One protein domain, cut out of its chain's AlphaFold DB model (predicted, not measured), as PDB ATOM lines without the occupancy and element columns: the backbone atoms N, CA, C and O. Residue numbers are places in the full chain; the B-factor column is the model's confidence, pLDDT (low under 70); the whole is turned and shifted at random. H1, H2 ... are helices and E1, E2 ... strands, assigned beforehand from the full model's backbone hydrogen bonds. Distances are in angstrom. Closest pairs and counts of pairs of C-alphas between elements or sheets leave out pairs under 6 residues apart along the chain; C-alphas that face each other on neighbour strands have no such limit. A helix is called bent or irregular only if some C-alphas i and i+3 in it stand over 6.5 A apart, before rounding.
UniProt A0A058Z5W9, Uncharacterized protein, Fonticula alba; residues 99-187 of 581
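Overview. This is residues 99 to 187 of the 581 residues of an uncharacterized protein of Fonticula alba (UniProt A0A058Z5W9). A long straight helix, H1, sticks out like an arm, by its residues 99 to 115, from a small body in which two separate two-stranded ribbons, E1 with E2 and E3 with E4, lie near one another among long loops. The short helix H2 sits in the loop between E3 and E4, far from the arm. The printed part has 89 residues, with two named helices and four named strands in the order H1, E1, E2, E3, H2, E4; each ribbon is a sheet of two antiparallel strands, and the class is mixed, helices and strands. The whole is loose, with a radius of gyration of the C-alphas of 17.3 A, and elongated, spanning 57 by 34 by 26 A, while the body without the arm spans 33 by 29 by 25 A.

Along the chain. H1 is residues 99 to 119, with C-alpha 99 at (172.223, 129.766, 88.477) and C-alpha 119 at (195.339, 110.703, 89.194), 30.0 A from first to last C-alpha. E1 follows at once as residues 120 to 125, 14.5 A long. After residues 126 to 139, which hold no named element, E2 is residues 140 to 144, 13.1 A long. E3 is residues 156 to 160, 13.0 A long. H2 is residues 168 to 172, 6.3 A long. E4 is residues 179 to 183, 13.4 A long, and ends with C-alpha 183 at (213.488, 106.687, 96.885).

Arrangement. H1 stands free over residues 99 to 115. Its residues 113 to 119 make its pairs of C-alphas within 10 A of the sheet of E1 and E2, 5 with E2 and 3 with E1. The closest C-alphas of H1 and E2 are those of Asn 119 and Arg 144, 5.8 A apart. E1 and E2 form a hairpin of antiparallel neighbour strands, with 158 degrees between their directions. C-alphas 123 and 142 face each other at 4.7 A; N 121 and O 143, at 2.8 A, and N 141 and O 124, also at 2.8 A, are within hydrogen-bond range. Between the two sheets, E2 and E3 have 1 pair of C-alphas within 8 A, those of Val 143 and Ala 158, 7.0 A apart, and their centres are 9.9 A apart. E3 and E4 are antiparallel neighbours, with 149 degrees between their directions. C-alphas 158 and 181 face each other at 4.6 A; N 157 and O 182, and N 180 and O 159, are each 2.8 A apart, within hydrogen-bond range. E1 and E4 are only just apart, with their closest C-alphas at 8.4 A, and E2 and E4 are apart. H2 is apart from H1, E1 and E2. In H1 and H2 every O i to N i+4 pair is within hydrogen-bond range, and neither helix is bent.

Size, cuts and confidence. The two C-alphas farthest apart are those of Leu 99 and Gly 166, at 57.2 A; the C-alphas of the first and last printed residues, Leu 99 and Leu 187, are 52.3 A apart. The printed part, residues 99 to 187 of a chain of 581 residues, has no cut. The link from H1 to E1 is tight, those from E3 to H2 and from H2 to E4 are short, and those from E1 to E2, with 14 residues, and from E2 to E3, with 11, are long. The mean pLDDT of the printed part is 80.6. It is under 70 at residue 99, at residues 117 to 120 and at residues 162 to 177, and the mean over H2 is 59.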
ATOM      1  N   LEU A  99     172.264 131.191  88.827       62.38
ATOM      2  CA  LEU A  99     172.223 129.766  88.477       62.38
ATOM      3  C   LEU A  99     173.427 129.328  87.625       62.38
ATOM      4  O   LEU A  99     174.008 128.274  87.866       62.38
ATOM      5  N   GLY A 100     173.851 130.169  86.676       70.94
ATOM      6  CA  GLY A 100     175.005 129.885  85.820       70.94
ATOM      7  C   GLY A 100     176.327 129.820  86.590       70.94
ATOM      8  O   GLY A 100     177.170 128.984  86.278       70.94
ATOM      9  N   LYS A 101     176.493 130.642  87.636       71.38
ATOM     10  CA  LYS A 101     177.696 130.615  88.484       71.38
ATOM     11  C   LYS A 101     177.738 129.367  89.362       71.38
ATOM     12  O   LYS A 101     178.794 128.754  89.466       71.38
ATOM     13  N   TYR A 102     176.607 128.960  89.939       72.31
ATOM     14  CA  TYR A 102     176.548 127.734  90.741       72.31
ATOM     15  C   TYR A 102     176.776 126.486  89.887       72.31
ATOM     16  O   TYR A 102     177.596 125.652  90.256       72.31
ATOM     17  N   LEU A 103     176.146 126.393  88.710       73.50
ATOM     18  CA  LEU A 103     176.353 125.265  87.796       73.50
ATOM     19  C   LEU A 103     177.802 125.176  87.301       73.50
ATOM     20  O   LEU A 103     178.362 124.083  87.270       73.50
ATOM     21  N   PHE A 104     178.429 126.307  86.966       74.19
ATOM     22  CA  PHE A 104     179.828 126.327  86.541       74.19
ATOM     23  C   PHE A 104     180.776 125.901  87.670       74.19
ATOM     24  O   PHE A 104     181.642 125.060  87.442       74.19
ATOM     25  N   SER A 105     180.577 126.403  88.894       76.12
ATOM     26  CA  SER A 105     181.380 126.009  90.059       76.12
ATOM     27  C   SER A 105     181.197 124.535  90.431       76.12
ATOM     28  O   SER A 105     182.183 123.856  90.708       76.12
ATOM     29  N   SER A 106     179.968 124.010  90.393       74.19
ATOM     30  CA  SER A 106     179.702 122.587  90.642       74.19
ATOM     31  C   SER A 106     180.308 121.689  89.563       74.19
ATOM     32  O   SER A 106     180.845 120.631  89.884       74.19
ATOM     33  N   LEU A 107     180.281 122.117  88.297       78.12
ATOM     34  CA  LEU A 107     180.899 121.383  87.192       78.12
ATOM     35  C   LEU A 107     182.432 121.391  87.292       78.12
ATOM     36  O   LEU A 107     183.055 120.349  87.109       78.12
ATOM     37  N   LEU A 108     183.041 122.524  87.654       80.31
ATOM     38  CA  LEU A 108     184.481 122.616  87.919       80.31
ATOM     39  C   LEU A 108     184.902 121.766  89.117       80.31
ATOM     40  O   LEU A 108     185.898 121.057  89.028       80.31
ATOM     41  N   ALA A 109     184.133 121.787  90.207       74.75
ATOM     42  CA  ALA A 109     184.389 120.938  91.367       74.75
ATOM     43  C   ALA A 109     184.249 119.447  91.018       74.75
ATOM     44  O   ALA A 109     185.087 118.642  91.421       74.75
ATOM     45  N   GLY A 110     183.240 119.076  90.223       77.19
ATOM     46  CA  GLY A 110     183.050 117.711  89.729       77.19
ATOM     47  C   GLY A 110     184.196 117.240  88.831       77.19
ATOM     48  O   GLY A 110     184.749 116.167  89.062       77.19
ATOM     49  N   LEU A 111     184.611 118.061  87.861       73.06
ATOM     50  CA  LEU A 111     185.753 117.768  86.988       73.06
ATOM     51  C   LEU A 111     187.066 117.696  87.766       73.06
ATOM     52  O   LEU A 111     187.865 116.800  87.516       73.06
ATOM     53  N   PHE A 112     187.276 118.592  88.734       75.62
ATOM     54  CA  PHE A 112     188.438 118.546  89.615       75.62
ATOM     55  C   PHE A 112     188.433 117.276  90.466       75.62
ATOM     56  O   PHE A 112     189.457 116.615  90.570       75.62
ATOM     57  N   THR A 113     187.279 116.880  91.005       75.00
ATOM     58  CA  THR A 113     187.142 115.651  91.800       75.00
ATOM     59  C   THR A 113     187.408 114.410  90.955       75.00
ATOM     60  O   THR A 113     188.123 113.530  91.413       75.00
ATOM     61  N   LEU A 114     186.898 114.347  89.723       72.06
ATOM     62  CA  LEU A 114     187.167 113.236  88.802       72.06
ATOM     63  C   LEU A 114     188.643 113.195  88.396       72.06
ATOM     64  O   LEU A 114     189.280 112.151  88.483       72.06
ATOM     65  N   TYR A 115     189.221 114.346  88.046       72.44
ATOM     66  CA  TYR A 115     190.634 114.442  87.688       72.44
ATOM     67  C   TYR A 115     191.554 114.060  88.854       72.44
ATOM     68  O   TYR A 115     192.554 113.367  88.658       72.44
ATOM     69  N   VAL A 116     191.214 114.485  90.073       71.56
ATOM     70  CA  VAL A 116     191.936 114.121  91.294       71.56
ATOM     71  C   VAL A 116     191.718 112.650  91.630       71.56
ATOM     72  O   VAL A 116     192.689 111.987  91.958       71.56
ATOM     73  N   ALA A 117     190.510 112.105  91.497       69.69
ATOM     74  CA  ALA A 117     190.228 110.700  91.800       69.69
ATOM     75  C   ALA A 117     190.972 109.730  90.866       69.69
ATOM     76  O   ALA A 117     191.439 108.685  91.318       69.69
ATOM     77  N   ASP A 118     191.126 110.091  89.590       68.56
ATOM     78  CA  ASP A 118     191.814 109.238  88.617       68.56
ATOM     79  C   ASP A 118     193.346 109.336  88.711       68.56
ATOM     80  O   ASP A 118     194.050 108.380  88.380       68.56
ATOM     81  N   ASN A 119     193.890 110.468  89.178       68.44
ATOM     82  CA  ASN A 119     195.339 110.703  89.194       68.44
ATOM     83  C   ASN A 119     195.967 110.650  90.595       68.44
ATOM     84  O   ASN A 119     197.116 110.226  90.738       68.44
ATOM     85  N   VAL A 120     195.249 111.057  91.637       69.69
ATOM     86  CA  VAL A 120     195.728 111.079  93.022       69.69
ATOM     87  C   VAL A 120     195.230 109.831  93.728       69.69
ATOM     88  O   VAL A 120     194.034 109.624  93.890       69.69
ATOM     89  N   ALA A 121     196.165 108.992  94.169       75.12
ATOM     90  CA  ALA A 121     195.826 107.792  94.914       75.12
ATOM     91  C   ALA A 121     195.292 108.157  96.303       75.12
ATOM     92  O   ALA A 121     194.252 107.652  96.713       75.12
ATOM     93  N   TYR A 122     196.026 109.005  97.032       83.06
ATOM     94  CA  TYR A 122     195.659 109.482  98.365       83.06
ATOM     95  C   TYR A 122     196.585 110.617  98.833       83.06
ATOM     96  O   TYR A 122     197.672 110.831  98.291       83.06
ATOM     97  N   VAL A 123     196.146 111.331  99.869       87.31
ATOM     98  CA  VAL A 123     196.935 112.323 100.614       87.31
ATOM     99  C   VAL A 123     197.340 111.698 101.945       87.31
ATOM    100  O   VAL A 123     196.510 111.065 102.597       87.31
ATOM    101  N   THR A 124     198.599 111.839 102.354       92.81
ATOM    102  CA  THR A 124     199.066 111.330 103.652       92.81
ATOM    103  C   THR A 124     200.083 112.272 104.279       92.81
ATOM    104  O   THR A 124     200.764 113.018 103.585       92.81
ATOM    105  N   LEU A 125     200.209 112.200 105.601       92.06
ATOM    106  CA  LEU A 125     201.276 112.864 106.343       92.06
ATOM    107  C   LEU A 125     202.526 111.983 106.350       92.06
ATOM    108  O   LEU A 125     202.435 110.776 106.608       92.06
ATOM    109  N   ALA A 126     203.686 112.578 106.093       92.94
ATOM    110  CA  ALA A 126     204.973 111.935 106.315       92.94
ATOM    111  C   ALA A 126     205.191 111.739 107.821       92.94
ATOM    112  O   ALA A 126     205.132 112.689 108.605       92.94
ATOM    113  N   ARG A 127     205.398 110.488 108.247       90.44
ATOM    114  CA  ARG A 127     205.570 110.138 109.668       90.44
ATOM    115  C   ARG A 127     207.029 109.995 110.090       90.44
ATOM    116  O   ARG A 127     207.299 110.028 111.288       90.44
ATOM    117  N   ASP A 128     207.940 109.833 109.138       90.25
ATOM    118  CA  ASP A 128     209.366 109.638 109.364       90.25
ATOM    119  C   ASP A 128     210.218 110.629 108.560       90.25
ATOM    120  O   ASP A 128     209.812 111.135 107.518       90.25
ATOM    121  N   ASP A 129     211.430 110.885 109.054       94.94
ATOM    122  CA  ASP A 129     212.444 111.724 108.398       94.94
ATOM    123  C   ASP A 129     213.375 110.892 107.497       94.94
ATOM    124  O   ASP A 129     214.515 111.263 107.225       94.94
ATOM    125  N   ALA A 130     212.912 109.727 107.031       90.50
ATOM    126  CA  ALA A 130     213.725 108.782 106.261       90.50
ATOM    127  C   ALA A 130     214.174 109.330 104.894       90.50
ATOM    128  O   ALA A 130     215.096 108.786 104.284       90.50
ATOM    129  N   LEU A 131     213.504 110.375 104.410       94.44
ATOM    130  CA  LEU A 131     213.810 111.085 103.171       94.44
ATOM    131  C   LEU A 131     214.208 112.542 103.421       94.44
ATOM    132  O   LEU A 131     214.187 113.342 102.488       94.44
ATOM    133  N   ALA A 132     214.577 112.909 104.650       93.94
ATOM    134  CA  ALA A 132     215.092 114.244 104.909       93.94
ATOM    135  C   ALA A 132     216.390 114.481 104.098       93.94
ATOM    136  O   ALA A 132     217.222 113.577 103.987       93.94
ATOM    137  N   PRO A 133     216.584 115.684 103.525       94.19
ATOM    138  CA  PRO A 133     215.777 116.887 103.732       94.19
ATOM    139  C   PRO A 133     214.552 117.016 102.812       94.19
ATOM    140  O   PRO A 133     213.788 117.956 103.011       94.19
ATOM    141  N   ASP A 134     214.379 116.123 101.831       94.06
ATOM    142  CA  ASP A 134     213.371 116.247 100.768       94.06
ATOM    143  C   ASP A 134     211.935 116.126 101.287       94.06
ATOM    144  O   ASP A 134     211.044 116.822 100.803       94.06
ATOM    145  N   ILE A 135     211.715 115.223 102.243       94.81
ATOM    146  CA  ILE A 135     210.442 115.044 102.944       94.81
ATOM    147  C   ILE A 135     210.753 114.926 104.431       94.81
ATOM    148  O   ILE A 135     211.559 114.081 104.835       94.81
ATOM    149  N   ARG A 136     210.112 115.772 105.233       95.88
ATOM    150  CA  ARG A 136     210.232 115.798 106.690       95.88
ATOM    151  C   ARG A 136     208.959 115.290 107.344       95.88
ATOM    152  O   ARG A 136     207.863 115.353 106.783       95.88
ATOM    153  N   ARG A 137     209.091 114.808 108.573       94.62
ATOM    154  CA  ARG A 137     207.958 114.433 109.411       94.62
ATOM    155  C   ARG A 137     207.012 115.625 109.576       94.62
ATOM    156  O   ARG A 137     207.422 116.703 109.996       94.62
ATOM    157  N   GLY A 138     205.732 115.393 109.298       94.56
ATOM    158  CA  GLY A 138     204.681 116.412 109.316       94.56
ATOM    159  C   GLY A 138     204.321 116.964 107.937       94.56
ATOM    160  O   GLY A 138     203.248 117.552 107.805       94.56
ATOM    161  N   ASP A 139     205.136 116.720 106.905       95.50
ATOM    162  CA  ASP A 139     204.823 117.166 105.548       95.50
ATOM    163  C   ASP A 139     203.567 116.464 105.012       95.50
ATOM    164  O   ASP A 139     203.392 115.248 105.148       95.50
ATOM    165  N   VAL A 140     202.689 117.235 104.367       94.56
ATOM    166  CA  VAL A 140     201.512 116.712 103.661       94.56
ATOM    167  C   VAL A 140     201.935 116.314 102.251       94.56
ATOM    168  O   VAL A 140     202.257 117.163 101.423       94.56
ATOM    169  N   VAL A 141     201.908 115.015 101.965       93.88
ATOM    170  CA  VAL A 141     202.358 114.456 100.690       93.88
ATOM    171  C   VAL A 141     201.160 114.008  99.860       93.88
ATOM    172  O   VAL A 141     200.344 113.186 100.288       93.88
ATOM    173  N   LEU A 142     201.079 114.534  98.640       92.75
ATOM    174  CA  LEU A 142     200.106 114.120  97.637       92.75
ATOM    175  C   LEU A 142     200.693 112.966  96.814       92.75
ATOM    176  O   LEU A 142     201.668 113.150  96.085       92.75
ATOM    177  N   VAL A 143     200.116 111.769  96.926       91.94
ATOM    178  CA  VAL A 143     200.638 110.573  96.255       91.94
ATOM    179  C   VAL A 143     199.855 110.320  94.972       91.94
ATOM    180  O   VAL A 143     198.654 110.041  95.000       91.94
ATOM    181  N   ARG A 144     200.542 110.383  93.830       91.50
ATOM    182  CA  ARG A 144     199.980 110.008  92.527       91.50
ATOM    183  C   ARG A 144     199.967 108.486  92.375       91.50
ATOM    184  O   ARG A 144     200.943 107.823  92.728       91.50
ATOM    185  N   ARG A 145     198.896 107.923  91.807       85.31
ATOM    186  CA  ARG A 145     198.895 106.508  91.413       85.31
ATOM    187  C   ARG A 145     199.735 106.352  90.144       85.31
ATOM    188  O   ARG A 145     199.409 106.946  89.121       85.31
ATOM    189  N   CYS A 146     200.800 105.561  90.211       85.81
ATOM    190  CA  CYS A 146     201.631 105.224  89.057       85.81
ATOM    191  C   CYS A 146     201.415 103.758  88.675       85.81
ATOM    192  O   CYS A 146     201.261 102.902  89.554       85.81
ATOM    193  N   GLY A 147     201.405 103.459  87.374       84.31
ATOM    194  CA  GLY A 147     201.482 102.079  86.910       84.31
ATOM    195  C   GLY A 147     202.853 101.469  87.236       84.31
ATOM    196  O   GLY A 147     203.824 102.201  87.445       84.31
ATOM    197  N   PRO A 148     202.987 100.130  87.239       75.25
ATOM    198  CA  PRO A 148     204.257  99.462  87.541       75.25
ATOM    199  C   PRO A 148     205.387  99.828  86.561       75.25
ATOM    200  O   PRO A 148     206.557  99.694  86.898       75.25
ATOM    201  N   PHE A 149     205.043 100.305  85.362       84.38
ATOM    202  CA  PHE A 149     205.994 100.701  84.319       84.38
ATOM    203  C   PHE A 149     206.327 102.199  84.315       84.38
ATOM    204  O   PHE A 149     207.222 102.612  83.581       84.38
ATOM    205  N   ASP A 150     205.634 103.004  85.125       90.94
ATOM    206  CA  ASP A 150     205.826 104.459  85.157       90.94
ATOM    207  C   ASP A 150     206.898 104.893  86.163       90.94
ATOM    208  O   ASP A 150     207.307 106.054  86.158       90.94
ATOM    209  N   LEU A 151     207.363 103.971  87.010       93.88
ATOM    210  CA  LEU A 151     208.384 104.238  88.016       93.88
ATOM    211  C   LEU A 151     209.752 104.457  87.372       93.88
ATOM    212  O   LEU A 151     210.235 103.636  86.585       93.88
ATOM    213  N   ARG A 152     210.411 105.548  87.755       95.69
ATOM    214  CA  ARG A 152     211.766 105.897  87.322       95.69
ATOM    215  C   ARG A 152     212.726 105.861  88.504       95.69
ATOM    216  O   ARG A 152     212.347 106.057  89.658       95.69
ATOM    217  N   ARG A 153     214.010 105.629  88.217       95.38
ATOM    218  CA  ARG A 153     215.064 105.804  89.225       95.38
ATOM    219  C   ARG A 153     215.054 107.251  89.709       95.38
ATOM    220  O   ARG A 153     214.976 108.174  88.903       95.38
ATOM    221  N   GLY A 154     215.165 107.427  91.016       96.00
ATOM    222  CA  GLY A 154     215.078 108.712  91.688       96.00
ATOM    223  C   GLY A 154     213.669 109.088  92.135       96.00
ATOM    224  O   GLY A 154     213.567 109.962  92.991       96.00
ATOM    225  N   ASP A 155     212.607 108.436  91.655       96.00
ATOM    226  CA  ASP A 155     211.249 108.745  92.110       96.00
ATOM    227  C   ASP A 155     211.087 108.433  93.603       96.00
ATOM    228  O   ASP A 155     211.643 107.458  94.119       96.00
ATOM    229  N   VAL A 156     210.311 109.261  94.303       95.62
ATOM    230  CA  VAL A 156     209.887 108.984  95.676       95.62
ATOM    231  C   VAL A 156     208.558 108.246  95.624       95.62
ATOM    232  O   VAL A 156     207.567 108.757  95.107       95.62
ATOM    233  N   VAL A 157     208.542 107.036  96.171       94.88
ATOM    234  CA  VAL A 157     207.373 106.162  96.192       94.88
ATOM    235  C   VAL A 157     206.858 105.998  97.612       94.88
ATOM    236  O   VAL A 157     207.622 105.805  98.560       94.88
ATOM    237  N   ALA A 158     205.537 106.052  97.749       93.06
ATOM    238  CA  ALA A 158     204.852 105.672  98.968       93.06
ATOM    239  C   ALA A 158     204.594 104.164  98.909       93.06
ATOM    240  O   ALA A 158     203.773 103.683  98.128       93.06
ATOM    241  N   LEU A 159     205.337 103.406  99.706       89.38
ATOM    242  CA  LEU A 159     205.174 101.967  99.808       89.38
ATOM    243  C   LEU A 159     204.282 101.682 100.998       89.38
ATOM    244  O   LEU A 159     204.592 102.085 102.123       89.38
ATOM    245  N   ARG A 160     203.196 100.946 100.767       84.25
ATOM    246  CA  ARG A 160     202.515 100.298 101.877       84.25
ATOM    247  C   ARG A 160     203.471  99.215 102.366       84.25
ATOM    248  O   ARG A 160     203.739  98.277 101.630       84.25
ATOM    249  N   ALA A 161     204.075  99.413 103.534       71.69
ATOM    250  CA  ALA A 161     204.937  98.442 104.172       71.69
ATOM    251  C   ALA A 161     204.152  97.138 104.266       71.69
ATOM    252  O   ALA A 161     203.224  97.024 105.073       71.69
ATOM    253  N   ASP A 162     204.503  96.183 103.405       56.94
ATOM    254  CA  ASP A 162     204.000  94.835 103.537       56.94
ATOM    255  C   ASP A 162     204.365  94.388 104.939       56.94
ATOM    256  O   ASP A 162     205.513  94.480 105.391       56.94
ATOM    257  N   LEU A 163     203.319  94.023 105.664       51.50
ATOM    258  CA  LEU A 163     203.388  93.557 107.024       51.50
ATOM    259  C   LEU A 163     204.271  92.321 107.041       51.50
ATOM    260  O   LEU A 163     203.786  91.201 106.891       51.50
ATOM    261  N   ALA A 164     205.571  92.517 107.267       54.50
ATOM    262  CA  ALA A 164     206.403  91.463 107.806       54.50
ATOM    263  C   ALA A 164     205.593  90.834 108.956       54.50
ATOM    264  O   ALA A 164     205.014  91.591 109.743       54.50
ATOM    265  N   PRO A 165     205.475  89.501 109.039       56.44
ATOM    266  CA  PRO A 165     204.454  88.844 109.853       56.44
ATOM    267  C   PRO A 165     204.412  89.297 111.329       56.44
ATOM    268  O   PRO A 165     203.338  89.296 111.919       56.44
ATOM    269  N   GLY A 166     205.521  89.800 111.893       58.56
ATOM    270  CA  GLY A 166     205.577  90.390 113.243       58.56
ATOM    271  C   GLY A 166     205.164  91.869 113.382       58.56
ATOM    272  O   GLY A 166     205.001  92.357 114.493       58.56
ATOM    273  N   ARG A 167     204.976  92.622 112.291       56.91
ATOM    274  CA  ARG A 167     204.480  94.018 112.321       56.91
ATOM    275  C   ARG A 167     202.960  94.119 112.212       56.91
ATOM    276  O   ARG A 167     202.420  95.211 112.367       56.91
ATOM    277  N   ARG A 168     202.271  93.000 111.951       59.03
ATOM    278  CA  ARG A 168     200.806  92.943 111.826       59.03
ATOM    279  C   ARG A 168     200.113  93.371 113.116       59.03
ATOM    280  O   ARG A 168     199.151  94.122 113.045       59.03
ATOM    281  N   GLU A 169     200.655  92.983 114.266       58.38
ATOM    282  CA  GLU A 169     200.156  93.401 115.582       58.38
ATOM    283  C   GLU A 169     200.261  94.917 115.777       58.38
ATOM    284  O   GLU A 169     199.279  95.549 116.143       58.38
ATOM    285  N   ARG A 170     201.389  95.535 115.402       59.56
ATOM    286  CA  ARG A 170     201.580  96.998 115.488       59.56
ATOM    287  C   ARG A 170     200.728  97.809 114.506       59.56
ATOM    288  O   ARG A 170     200.579  99.020 114.645       59.56
ATOM    289  N   LEU A 171     200.213  97.159 113.466       59.03
ATOM    290  CA  LEU A 171     199.292  97.778 112.515       59.03
ATOM    291  C   LEU A 171     197.842  97.657 112.999       59.03
ATOM    292  O   LEU A 171     197.043  98.549 112.736       59.03
ATOM    293  N   LEU A 172     197.522  96.604 113.759       61.44
ATOM    294  CA  LEU A 172     196.237  96.449 114.446       61.44
ATOM    295  C   LEU A 172     196.105  97.376 115.664       61.44
ATOM    296  O   LEU A 172     194.994  97.795 115.966       61.44
ATOM    297  N   THR A 173     197.210  97.751 116.317       66.94
ATOM    298  CA  THR A 173     197.210  98.756 117.400       66.94
ATOM    299  C   THR A 173     197.125 100.203 116.901       66.94
ATOM    300  O   THR A 173     197.156 101.125 117.707       66.94
ATOM    301  N   GLY A 174     197.046 100.435 115.583       56.91
ATOM    302  CA  GLY A 174     196.961 101.782 115.002       56.91
ATOM    303  C   GLY A 174     198.266 102.594 115.034       56.91
ATOM    304  O   GLY A 174     198.327 103.680 114.452       56.91
ATOM    305  N   GLU A 175     199.340 102.070 115.634       58.72
ATOM    306  CA  GLU A 175     200.623 102.780 115.760       58.72
ATOM    307  C   GLU A 175     201.333 102.967 114.413       58.72
ATOM    308  O   GLU A 175     202.009 103.972 114.178       58.72
ATOM    309  N   LEU A 176     201.150 102.033 113.482       55.97
ATOM    310  CA  LEU A 176     201.746 102.111 112.156       55.97
ATOM    311  C   LEU A 176     200.659 102.360 111.112       55.97
ATOM    312  O   LEU A 176     200.065 101.416 110.597       55.97
ATOM    313  N   SER A 177     200.458 103.616 110.686       58.66
ATOM    314  CA  SER A 177     199.973 103.800 109.315       58.66
ATOM    315  C   SER A 177     201.062 103.224 108.425       58.66
ATOM    316  O   SER A 177     202.152 103.788 108.329       58.66
ATOM    317  N   GLY A 178     200.804 102.055 107.852       73.44
ATOM    318  CA  GLY A 178     201.806 101.265 107.152       73.44
ATOM    319  C   GLY A 178     202.261 101.864 105.827       73.44
ATOM    320  O   GLY A 178     202.513 101.094 104.923       73.44
ATOM    321  N   VAL A 179     202.321 103.186 105.659       87.12
ATOM    322  CA  VAL A 179     202.879 103.845 104.475       87.12
ATOM    323  C   VAL A 179     204.246 104.403 104.851       87.12
ATOM    324  O   VAL A 179     204.351 105.253 105.728       87.12
ATOM    325  N   SER A 180     205.287 103.908 104.189       90.75
ATOM    326  CA  SER A 180     206.654 104.422 104.296       90.75
ATOM    327  C   SER A 180     207.075 105.029 102.967       90.75
ATOM    328  O   SER A 180     206.785 104.453 101.914       90.75
ATOM    329  N   PHE A 181     207.784 106.151 103.001       93.19
ATOM    330  CA  PHE A 181     208.303 106.781 101.794       93.19
ATOM    331  C   PHE A 181     209.742 106.345 101.530       93.19
ATOM    332  O   PHE A 181     210.580 106.331 102.432       93.19
ATOM    333  N   ARG A 182     210.041 105.962 100.286       95.06
ATOM    334  CA  ARG A 182     211.380 105.530  99.861       95.06
ATOM    335  C   ARG A 182     211.709 106.099  98.488       95.06
ATOM    336  O   ARG A 182     210.817 106.317  97.676       95.06
ATOM    337  N   ARG A 183     212.998 106.299  98.212       96.25
ATOM    338  CA  ARG A 183     213.488 106.687  96.885       96.25
ATOM    339  C   ARG A 183     213.847 105.440  96.081       96.25
ATOM    340  O   ARG A 183     214.534 104.553  96.587       96.25
ATOM    341  N   VAL A 184     213.396 105.365  94.834       95.75
ATOM    342  CA  VAL A 184     213.710 104.259  93.923       95.75
ATOM    343  C   VAL A 184     215.167 104.377  93.481       95.75
ATOM    344  O   VAL A 184     215.515 105.281  92.728       95.75
ATOM    345  N   ILE A 185     216.032 103.470  93.933       97.00
ATOM    346  CA  ILE A 185     217.455 103.462  93.545       97.00
ATOM    347  C   ILE A 185     217.704 102.568  92.323       97.00
ATOM    348  O   ILE A 185     218.490 102.924  91.446       97.00
ATOM    349  N   GLY A 186     217.002 101.436  92.234       95.81
ATOM    350  CA  GLY A 186     217.103 100.484  91.131       95.81
ATOM    351  C   GLY A 186     215.734  99.977  90.687       95.81
ATOM    352  O   GLY A 186     214.784  99.948  91.469       95.81
ATOM    353  N   LEU A 187     215.652  99.596  89.418       95.75
ATOM    354  CA  LEU A 187     214.505  98.976  88.762       95.75
ATOM    355  C   LEU A 187     214.856  97.538  88.342       95.75
ATOM    356  O   LEU A 187     215.998  97.091  88.465       95.75
TER     357      LEU A 187